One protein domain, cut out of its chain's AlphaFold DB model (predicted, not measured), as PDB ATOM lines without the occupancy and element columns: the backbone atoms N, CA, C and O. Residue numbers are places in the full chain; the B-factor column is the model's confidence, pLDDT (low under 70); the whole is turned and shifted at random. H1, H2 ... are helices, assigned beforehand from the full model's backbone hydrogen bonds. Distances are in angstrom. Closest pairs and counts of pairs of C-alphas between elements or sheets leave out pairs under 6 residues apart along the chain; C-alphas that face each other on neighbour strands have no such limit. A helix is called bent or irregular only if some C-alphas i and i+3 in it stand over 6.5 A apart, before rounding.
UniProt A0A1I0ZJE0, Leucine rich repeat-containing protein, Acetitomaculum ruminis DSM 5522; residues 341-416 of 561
ATOM      1  N   ILE A 341      11.571  13.119  20.206       94.75
ATOM      2  CA  ILE A 341      11.578  11.726  19.731       94.75
ATOM      3  C   ILE A 341      10.940  11.637  18.341       94.75
ATOM      4  O   ILE A 341      11.527  11.082  17.406       94.75
ATOM      5  N   GLU A 342       9.750  12.217  18.172       96.38
ATOM      6  CA  GLU A 342       9.021  12.154  16.906       96.38
ATOM      7  C   GLU A 342       9.735  12.951  15.801       96.38
ATOM      8  O   GLU A 342       9.796  12.520  14.641       96.38
ATOM      9  N   ARG A 343      10.353  14.088  16.144       96.31
ATOM     10  CA  ARG A 343      11.208  14.836  15.214       96.31
ATOM     11  C   ARG A 343      12.407  13.998  14.778       96.31
ATOM     12  O   ARG A 343      12.682  13.918  13.578       96.31
ATOM     13  N   GLU A 344      13.121  13.371  15.707       96.19
ATOM     14  CA  GLU A 344      14.290  12.547  15.392       96.19
ATOM     15  C   GLU A 344      13.914  11.358  14.499       96.19
ATOM     16  O   GLU A 344      14.594  11.091  13.501       96.19
ATOM     17  N   LYS A 345      12.790  10.696  14.787       97.38
ATOM     18  CA  LYS A 345      12.239   9.624  13.954       97.38
ATOM     19  C   LYS A 345      11.978  10.095  12.521       97.38
ATOM     20  O   LYS A 345      12.473   9.473  11.578       97.38
ATOM     21  N   LYS A 346      11.297  11.233  12.333       97.44
ATOM     22  CA  LYS A 346      11.049  11.822  11.000       97.44
ATOM     23  C   LYS A 346      12.345  12.134  10.251       97.44
ATOM     24  O   LYS A 346      12.441  11.862   9.049       97.44
ATOM     25  N   LEU A 347      13.358  12.668  10.939       98.12
ATOM     26  CA  LEU A 347      14.669  12.946  10.342       98.12
ATOM     27  C   LEU A 347      15.371  11.654   9.894       98.12
ATOM     28  O   LEU A 347      15.873  11.600   8.767       98.12
ATOM     29  N   LYS A 348      15.367  10.611  10.736       97.94
ATOM     30  CA  LYS A 348      15.934   9.289  10.419       97.94
ATOM     31  C   LYS A 348      15.228   8.649   9.222       97.94
ATOM     32  O   LYS A 348      15.896   8.210   8.288       97.94
ATOM     33  N   GLU A 349      13.898   8.667   9.183       98.06
ATOM     34  CA  GLU A 349      13.118   8.139   8.056       98.06
ATOM     35  C   GLU A 349      13.384   8.895   6.744       98.06
ATOM     36  O   GLU A 349      13.525   8.285   5.678       98.06
ATOM     37  N   ALA A 350      13.467  10.227   6.795       98.00
ATOM     38  CA  ALA A 350      13.773  11.048   5.627       98.00
ATOM     39  C   ALA A 350      15.188  10.770   5.094       98.00
ATOM     40  O   ALA A 350      15.366  10.578   3.886       98.00
ATOM     41  N   ALA A 351      16.181  10.691   5.987       98.31
ATOM     42  CA  ALA A 351      17.551  10.330   5.637       98.31
ATOM     43  C   ALA A 351      17.618   8.924   5.017       98.31
ATOM     44  O   ALA A 351      18.220   8.752   3.952       98.31
ATOM     45  N   GLN A 352      16.929   7.942   5.607       98.31
ATOM     46  CA  GLN A 352      16.902   6.564   5.114       98.31
ATOM     47  C   GLN A 352      16.333   6.466   3.693       98.31
ATOM     48  O   GLN A 352      16.952   5.855   2.821       98.31
ATOM     49  N   LYS A 353      15.229   7.168   3.393       98.31
ATOM     50  CA  LYS A 353      14.657   7.228   2.032       98.31
ATOM     51  C   LYS A 353      15.666   7.735   0.992       98.31
ATOM     52  O   LYS A 353      15.654   7.292  -0.161       98.31
ATOM     53  N   VAL A 354      16.540   8.671   1.368       98.50
ATOM     54  CA  VAL A 354      17.609   9.173   0.491       98.50
ATOM     55  C   VAL A 354      18.745   8.160   0.361       98.50
ATOM     56  O   VAL A 354      19.202   7.916  -0.761       98.50
ATOM     57  N   ILE A 355      19.161   7.525   1.460       98.38
ATOM     58  CA  ILE A 355      20.165   6.449   1.460       98.38
ATOM     59  C   ILE A 355      19.735   5.321   0.510       98.38
ATOM     60  O   ILE A 355      20.524   4.899  -0.340       98.38
ATOM     61  N   ASP A 356      18.471   4.901   0.565       98.25
ATOM     62  CA  ASP A 356      17.920   3.852  -0.298       98.25
ATOM     63  C   ASP A 356      17.948   4.254  -1.776       98.25
ATOM     64  O   ASP A 356      18.382   3.481  -2.638       98.25
ATOM     65  N   LYS A 357      17.565   5.501  -2.093       98.00
ATOM     66  CA  LYS A 357      17.663   6.040  -3.460       98.00
ATOM     67  C   LYS A 357      19.100   6.006  -3.970       98.00
ATOM     68  O   LYS A 357      19.313   5.553  -5.099       98.00
ATOM     69  N   ILE A 358      20.070   6.426  -3.155       97.81
ATOM     70  CA  ILE A 358      21.495   6.418  -3.510       97.81
ATOM     71  C   ILE A 358      21.984   4.982  -3.738       97.81
ATOM     72  O   ILE A 358      22.581   4.691  -4.778       97.81
ATOM     73  N   ASN A 359      21.686   4.061  -2.822       96.31
ATOM     74  CA  ASN A 359      22.089   2.660  -2.945       96.31
ATOM     75  C   ASN A 359      21.446   1.980  -4.175       96.31
ATOM     76  O   ASN A 359      22.091   1.175  -4.847       96.31
ATOM     77  N   SER A 360      20.229   2.379  -4.562       96.69
ATOM     78  CA  SER A 360      19.520   1.850  -5.740       96.69
ATOM     79  C   SER A 360      20.099   2.268  -7.107       96.69
ATOM     80  O   SER A 360      19.672   1.750  -8.154       96.69
ATOM     81  N   ILE A 361      21.052   3.212  -7.140       96.38
ATOM     82  CA  ILE A 361      21.700   3.663  -8.384       96.38
ATOM     83  C   ILE A 361      22.419   2.481  -9.053       96.38
ATOM     84  O   ILE A 361      22.251   2.256 -10.262       96.38
ATOM     85  N   GLY A 362      23.165   1.702  -8.262       91.88
ATOM     86  CA  GLY A 362      23.982   0.585  -8.733       91.88
ATOM     87  C   GLY A 362      25.061   1.019  -9.735       91.88
ATOM     88  O   GLY A 362      25.673   2.080  -9.610       91.88
ATOM     89  N   SER A 363      25.305   0.198 -10.761       91.75
ATOM     90  CA  SER A 363      26.285   0.529 -11.804       91.75
ATOM     91  C   SER A 363      25.818   1.697 -12.680       91.75
ATOM     92  O   SER A 363      24.754   1.660 -13.306       91.75
ATOM     93  N   VAL A 364      26.648   2.739 -12.748       95.25
ATOM     94  CA  VAL A 364      26.351   3.988 -13.459       95.25
ATOM     95  C   VAL A 364      26.467   3.799 -14.969       95.25
ATOM     96  O   VAL A 364      27.553   3.541 -15.494       95.25
ATOM     97  N   THR A 365      25.350   4.010 -15.666       93.00
ATOM     98  CA  THR A 365      25.271   4.105 -17.131       93.00
ATOM     99  C   THR A 365      24.405   5.306 -17.533       93.00
ATOM    100  O   THR A 365      23.731   5.897 -16.690       93.00
ATOM    101  N   LEU A 366      24.367   5.659 -18.823       88.94
ATOM    102  CA  LEU A 366      23.569   6.793 -19.317       88.94
ATOM    103  C   LEU A 366      22.066   6.684 -18.990       88.94
ATOM    104  O   LEU A 366      21.410   7.708 -18.818       88.94
ATOM    105  N   ASN A 367      21.516   5.468 -18.864       90.38
ATOM    106  CA  ASN A 367      20.101   5.278 -18.519       90.38
ATOM    107  C   ASN A 367      19.787   5.558 -17.036       90.38
ATOM    108  O   ASN A 367      18.620   5.692 -16.679       90.38
ATOM    109  N   LYS A 368      20.808   5.676 -16.175       96.56
ATOM    110  CA  LYS A 368      20.655   5.973 -14.742       96.56
ATOM    111  C   LYS A 368      20.584   7.468 -14.437       96.56
ATOM    112  O   LYS A 368      20.445   7.820 -13.272       96.56
ATOM    113  N   LYS A 369      20.633   8.338 -15.456       95.25
ATOM    114  CA  LYS A 369      20.579   9.801 -15.295       95.25
ATOM    115  C   LYS A 369      19.430  10.254 -14.393       95.25
ATOM    116  O   LYS A 369      19.670  11.007 -13.459       95.25
ATOM    117  N   ASN A 370      18.218   9.756 -14.633       95.25
ATOM    118  CA  ASN A 370      17.055  10.149 -13.836       95.25
ATOM    119  C   ASN A 370      17.198   9.708 -12.375       95.25
ATOM    120  O   ASN A 370      17.041  10.538 -11.493       95.25
ATOM    121  N   LYS A 371      17.618   8.461 -12.115       97.19
ATOM    122  CA  LYS A 371      17.827   7.962 -10.744       97.19
ATOM    123  C   LYS A 371      18.876   8.761  -9.965       97.19
ATOM    124  O   LYS A 371      18.672   9.049  -8.794       97.19
ATOM    125  N   ILE A 372      19.993   9.114 -10.606       97.81
ATOM    126  CA  ILE A 372      21.061   9.912  -9.979       97.81
ATOM    127  C   ILE A 372      20.543  11.319  -9.659       97.81
ATOM    128  O   ILE A 372      20.709  11.792  -8.538       97.81
ATOM    129  N   ASN A 373      19.852  11.953 -10.610       97.06
ATOM    130  CA  ASN A 373      19.265  13.277 -10.411       97.06
ATOM    131  C   ASN A 373      18.182  13.274  -9.321       97.06
ATOM    132  O   ASN A 373      18.115  14.204  -8.526       97.06
ATOM    133  N   GLU A 374      17.345  12.238  -9.270       97.88
ATOM    134  CA  GLU A 374      16.339  12.060  -8.220       97.88
ATOM    135  C   GLU A 374      16.983  11.877  -6.846       97.88
ATOM    136  O   GLU A 374      16.522  12.485  -5.884       97.88
ATOM    137  N   ALA A 375      18.057  11.086  -6.746       98.12
ATOM    138  CA  ALA A 375      18.799  10.912  -5.500       98.12
ATOM    139  C   ALA A 375      19.436  12.231  -5.028       98.12
ATOM    140  O   ALA A 375      19.301  12.578  -3.857       98.12
ATOM    141  N   ARG A 376      20.054  13.003  -5.935       98.25
ATOM    142  CA  ARG A 376      20.600  14.335  -5.625       98.25
ATOM    143  C   ARG A 376      19.523  15.311  -5.186       98.25
ATOM    144  O   ARG A 376      19.653  15.906  -4.127       98.25
ATOM    145  N   LYS A 377      18.430  15.416  -5.942       98.19
ATOM    146  CA  LYS A 377      17.305  16.285  -5.585       98.19
ATOM    147  C   LYS A 377      16.729  15.923  -4.215       98.19
ATOM    148  O   LYS A 377      16.429  16.817  -3.434       98.19
ATOM    149  N   ALA A 378      16.579  14.629  -3.927       98.31
ATOM    150  CA  ALA A 378      16.083  14.167  -2.635       98.31
ATOM    151  C   ALA A 378      17.057  14.511  -1.497       98.31
ATOM    152  O   ALA A 378      16.612  15.000  -0.468       98.31
ATOM    153  N   TYR A 379      18.368  14.330  -1.697       98.25
ATOM    154  CA  TYR A 379      19.389  14.751  -0.735       98.25
ATOM    155  C   TYR A 379      19.378  16.268  -0.503       98.25
ATOM    156  O   TYR A 379      19.392  16.715   0.639       98.25
ATOM    157  N   ASP A 380      19.322  17.071  -1.565       97.69
ATOM    158  CA  ASP A 380      19.360  18.532  -1.463       97.69
ATOM    159  C   ASP A 380      18.123  19.084  -0.741       97.69
ATOM    160  O   ASP A 380      18.246  20.056   0.007       97.69
ATOM    161  N   ALA A 381      16.971  18.423  -0.900       98.00
ATOM    162  CA  ALA A 381      15.715  18.757  -0.230       98.00
ATOM    163  C   ALA A 381      15.673  18.384   1.263       98.00
ATOM    164  O   ALA A 381      14.766  18.831   1.958       98.00
ATOM    165  N   LEU A 382      16.621  17.584   1.771       98.00
ATOM    166  CA  LEU A 382      16.670  17.260   3.197       98.00
ATOM    167  C   LEU A 382      16.996  18.491   4.048       98.00
ATOM    168  O   LEU A 382      17.834  19.330   3.690       98.00
ATOM    169  N   GLU A 383      16.402  18.525   5.235       97.00
ATOM    170  CA  GLU A 383      16.776  19.457   6.291       97.00
ATOM    171  C   GLU A 383      18.227  19.248   6.747       97.00
ATOM    172  O   GLU A 383      18.819  18.176   6.577       97.00
ATOM    173  N   LYS A 384      18.816  20.287   7.351       97.31
ATOM    174  CA  LYS A 384      20.222  20.285   7.783       97.31
ATOM    175  C   LYS A 384      20.537  19.124   8.729       97.31
ATOM    176  O   LYS A 384      21.587  18.506   8.574       97.31
ATOM    177  N   ASP A 385      19.648  18.821   9.672       97.00
ATOM    178  CA  ASP A 385      19.874  17.744  10.641       97.00
ATOM    179  C   ASP A 385      19.716  16.359  10.005       97.00
ATOM    180  O   ASP A 385      20.574  15.505  10.210       97.00
ATOM    181  N   ALA A 386      18.733  16.162   9.119       97.75
ATOM    182  CA  ALA A 386      18.598  14.914   8.362       97.75
ATOM    183  C   ALA A 386      19.816  14.646   7.460       97.75
ATOM    184  O   ALA A 386      20.235  13.501   7.304       97.75
ATOM    185  N   LYS A 387      20.439  15.691   6.898       97.62
ATOM    186  CA  LYS A 387      21.681  15.553   6.115       97.62
ATOM    187  C   LYS A 387      22.852  15.027   6.947       97.62
ATOM    188  O   LYS A 387      23.646  14.260   6.412       97.62
ATOM    189  N   LYS A 388      22.963  15.409   8.227       97.25
ATOM    190  CA  LYS A 388      24.040  14.940   9.125       97.25
ATOM    191  C   LYS A 388      23.950  13.440   9.413       97.25
ATOM    192  O   LYS A 388      24.976  12.820   9.657       97.25
ATOM    193  N   LEU A 389      22.744  12.869   9.354       97.62
ATOM    194  CA  LEU A 389      22.509  11.435   9.553       97.62
ATOM    195  C   LEU A 389      22.986  10.578   8.368       97.62
ATOM    196  O   LEU A 389      23.069   9.358   8.481       97.62
ATOM    197  N   ILE A 390      23.294  11.189   7.219       97.31
ATOM    198  CA  ILE A 390      23.795  10.467   6.051       97.31
ATOM    199  C   ILE A 390      25.313  10.381   6.128       97.31
ATOM    200  O   ILE A 390      26.020  11.379   5.981       97.31
ATOM    201  N   ASP A 391      25.811   9.155   6.279       96.75
ATOM    202  CA  ASP A 391      27.242   8.891   6.325       96.75
ATOM    203  C   ASP A 391      27.982   9.423   5.079       96.75
ATOM    204  O   ASP A 391      27.528   9.337   3.927       96.75
ATOM    205  N   SER A 392      29.189   9.936   5.315       96.00
ATOM    206  CA  SER A 392      30.026  10.549   4.286       96.00
ATOM    207  C   SER A 392      30.360   9.595   3.129       96.00
ATOM    208  O   SER A 392      30.543  10.042   1.990       96.00
ATOM    209  N   THR A 393      30.416   8.279   3.367       97.00
ATOM    210  CA  THR A 393      30.666   7.280   2.317       97.00
ATOM    211  C   THR A 393      29.470   7.134   1.378       97.00
ATOM    212  O   THR A 393      29.664   6.984   0.168       97.00
ATOM    213  N   ILE A 394      28.240   7.260   1.885       97.50
ATOM    214  CA  ILE A 394      27.020   7.254   1.068       97.50
ATOM    215  C   ILE A 394      26.979   8.500   0.185       97.50
ATOM    216  O   ILE A 394      26.761   8.393  -1.025       97.50
ATOM    217  N   LEU A 395      27.293   9.672   0.741       96.12
ATOM    218  CA  LEU A 395      27.357  10.903  -0.047       96.12
ATOM    219  C   LEU A 395      28.445  10.832  -1.135       96.12
ATOM    220  O   LEU A 395      28.215  11.237  -2.277       96.12
ATOM    221  N   LYS A 396      29.608  10.233  -0.835       97.12
ATOM    222  CA  LYS A 396      30.656   9.967  -1.836       97.12
ATOM    223  C   LYS A 396      30.171   9.050  -2.963       97.12
ATOM    224  O   LYS A 396      30.537   9.287  -4.115       97.12
ATOM    225  N   LYS A 397      29.338   8.035  -2.685       97.50
ATOM    226  CA  LYS A 397      28.739   7.187  -3.739       97.50
ATOM    227  C   LYS A 397      27.921   8.025  -4.724       97.50
ATOM    228  O   LYS A 397      28.084   7.847  -5.932       97.50
ATOM    229  N   LEU A 398      27.104   8.957  -4.228       97.69
ATOM    230  CA  LEU A 398      26.315   9.861  -5.068       97.69
ATOM    231  C   LEU A 398      27.214  10.773  -5.921       97.69
ATOM    232  O   LEU A 398      27.086  10.774  -7.146       97.69
ATOM    233  N   SER A 399      28.191  11.451  -5.312       97.31
ATOM    234  CA  SER A 399      29.124  12.341  -6.029       97.31
ATOM    235  C   SER A 399      29.956  11.606  -7.093       97.31
ATOM    236  O   SER A 399      30.190  12.111  -8.199       97.31
ATOM    237  N   ASN A 400      30.377  10.372  -6.800       97.50
ATOM    238  CA  ASN A 400      31.072   9.518  -7.763       97.50
ATOM    239  C   ASN A 400      30.153   9.099  -8.916       97.50
ATOM    240  O   ASN A 400      30.596   9.048 -10.069       97.50
ATOM    241  N   ALA A 401      28.880   8.817  -8.625       97.56
ATOM    242  CA  ALA A 401      27.901   8.476  -9.646       97.56
ATOM    243  C   ALA A 401      27.647   9.640 -10.611       97.56
ATOM    244  O   ALA A 401      27.669   9.440 -11.828       97.56
ATOM    245  N   GLU A 402      27.504  10.857 -10.089       97.44
ATOM    246  CA  GLU A 402      27.367  12.088 -10.877       97.44
ATOM    247  C   GLU A 402      28.596  12.342 -11.753       97.44
ATOM    248  O   GLU A 402      28.479  12.523 -12.968       97.44
ATOM    249  N   SER A 403      29.792  12.253 -11.163       96.38
ATOM    250  CA  SER A 403      31.061  12.434 -11.877       96.38
ATOM    251  C   SER A 403      31.237  11.416 -13.006       96.38
ATOM    252  O   SER A 403      31.671  11.753 -14.112       96.38
ATOM    253  N   LYS A 404      30.881  10.149 -12.756       96.94
ATOM    254  CA  LYS A 404      30.940   9.087 -13.766       96.94
ATOM    255  C   LYS A 404      29.907   9.306 -14.872       96.94
ATOM    256  O   LYS A 404      30.242   9.129 -16.043       96.94
ATOM    257  N   LEU A 405      28.688   9.733 -14.538       95.00
ATOM    258  CA  LEU A 405      27.662  10.062 -15.527       95.00
ATOM    259  C   LEU A 405      28.098  11.224 -16.432       95.00
ATOM    260  O   LEU A 405      27.952  11.126 -17.651       95.00
ATOM    261  N   ALA A 406      28.686  12.282 -15.869       93.50
ATOM    262  CA  ALA A 406      29.193  13.421 -16.633       93.50
ATOM    263  C   ALA A 406      30.277  13.005 -17.646       93.50
ATOM    264  O   ALA A 406      30.232  13.411 -18.811       93.50
ATOM    265  N   LYS A 407      31.209  12.127 -17.240       92.06
ATOM    266  CA  LYS A 407      32.220  11.548 -18.146       92.06
ATOM    267  C   LYS A 407      31.572  10.766 -19.294       92.06
ATOM    268  O   LYS A 407      31.910  11.007 -20.451       92.06
ATOM    269  N   LEU A 408      30.596   9.901 -18.995       89.81
ATOM    270  CA  LEU A 408      29.879   9.118 -20.011       89.81
ATOM    271  C   LEU A 408      29.133  10.003 -21.022       89.81
ATOM    272  O   LEU A 408      29.110   9.687 -22.214       89.81
ATOM    273  N   ILE A 409      28.532  11.109 -20.574       86.62
ATOM    274  CA  ILE A 409      27.857  12.070 -21.461       86.62
ATOM    275  C   ILE A 409      28.878  12.707 -22.411       86.62
ATOM    276  O   ILE A 409      28.702  12.623 -23.629       86.62
ATOM    277  N   LYS A 410      29.989  13.231 -21.882       81.94
ATOM    278  CA  LYS A 410      31.054  13.866 -22.675       81.94
ATOM    279  C   LYS A 410      31.669  12.915 -23.708       81.94
ATOM    280  O   LYS A 410      31.870  13.291 -24.862       81.94
ATOM    281  N   GLU A 411      31.930  11.665 -23.324       78.44
ATOM    282  CA  GLU A 411      32.411  10.624 -24.241       78.44
ATOM    283  C   GLU A 411      31.389  10.316 -25.345       78.44
ATOM    284  O   GLU A 411      31.757  10.153 -26.512       78.44
ATOM    285  N   SER A 412      30.095  10.281 -25.007       70.62
ATOM    286  CA  SER A 412      29.029  10.039 -25.984       70.62
ATOM    287  C   SER A 412      28.877  11.178 -27.005       70.62
ATOM    288  O   SER A 412      28.545  10.922 -28.166       70.62
ATOM    289  N   GLU A 413      29.173  12.417 -26.609       67.88
ATOM    290  CA  GLU A 413      29.111  13.609 -27.462       67.88
ATOM    291  C   GLU A 413      30.324  13.719 -28.401       67.88
ATOM    292  O   GLU A 413      30.172  14.042 -29.587       67.88
ATOM    293  N   GLN A 414      31.519  13.351 -27.925       58.97
ATOM    294  CA  GLN A 414      32.755  13.346 -28.723       58.97
ATOM    295  C   GLN A 414      32.764  12.308 -29.866       58.97
ATOM    296  O   GLN A 414      33.550  12.427 -30.808       58.97
ATOM    297  N   ILE A 415      31.875  11.309 -29.836       55.44
ATOM    298  CA  ILE A 415      31.747  10.261 -30.868       55.44
ATOM    299  C   ILE A 415      30.832  10.698 -32.046       55.44
ATOM    300  O   ILE A 415      30.634   9.953 -33.010       55.44
ATOM    301  N   SER A 416      30.310  11.933 -32.053       59.28
ATOM    302  CA  SER A 416      29.457  12.443 -33.141       59.28
ATOM    303  C   SER A 416      30.244  12.814 -34.417       59.28
ATOM    304  O   SER A 416      30.669  13.944 -34.648       59.28
TER     305      SER A 416
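This is residues 341 to 416 of the 561 residues of the protein "Leucine rich repeat-containing protein" of Acetitomaculum ruminis DSM 5522 (UniProt A0A1I0ZJE0). The model is a long, loose rod of three staggered helices, in which H4, the longest, is offset along the rod from H1, and H2 runs back against both. H2 packs on the later part of H1 and on H4, H1 and H4 meet through residues 355 to 359 and 394 to 398, and the short helix H3 packs on H1 where the chain turns back from H2 to H4. The printed part has 76 residues with four named helices, in the order H1, H2, H3, H4, and no named strand; its class is all helix. It is loose, with a radius of gyration of the C-alphas of 14.3 A, and its C-alphas span 56 by 18 by 18 A.

H4, residues 392 to 414, is 33.2 A from first to last C-alpha; C-alpha 392 is at (30.026, 10.549, 4.286) and C-alpha 414 at (32.755, 13.346, -28.723). H2, residues 366 to 380, is 21.8 A long and irregular: C-alphas 367 and 370 are 7.4 A apart. H1, residues 341 to 359, is 26.6 A long and begins with C-alpha 341 at (11.578, 11.726, 19.731). H3, residues 384 to 388, is 6.7 A long.

H1, H2 and H4 form an up and down bundle, each helix running against the one before it. H4 and H2 touch, the closest C-alphas being those of Leu 405 and Leu 366, 6.5 A apart. They run opposite ways at a steep tilt of 38 degrees. H4 touches H1 with residues 394 to 398 alone, and H1 touches H4 with residues 355 to 359 alone; the closest C-alphas are those of Leu 398 and Ile 358, 6.1 A apart. These two run the same way at a shallow tilt of 33 degrees, only just short of steep. H1 and H2 form a helical hairpin, opposite ways at a shallow tilt of 17 degrees. H1 touches H2 with residues 351 to 358 alone, the closest C-alphas being those of Lys 357 and Ala 375, 5.4 A apart. H1 touches H3 with residues 347 to 351 alone; the C-alphas of Leu 347 and Ala 386 are the closest, 4.8 A apart. H3 and H2 are close but not clearly touching, with the C-alphas of Lys 387 and Tyr 379 at 7.3 A. H3 and H4 are apart. In H1, H3 and H4 every O i to N i+4 pair is within hydrogen-bond range; in H2, 9 of 11 are.

The outline is a rod, and the two C-alphas farthest apart are those of Ile 341 and Ser 416, 55.8 A. The printed part has no cut. The links H2 to H3 and H3 to H4 are tight, and the link H1 to H2, six residues, is short. The mean pLDDT of the printed part is 93.8; residues 413 to 416 are under 70.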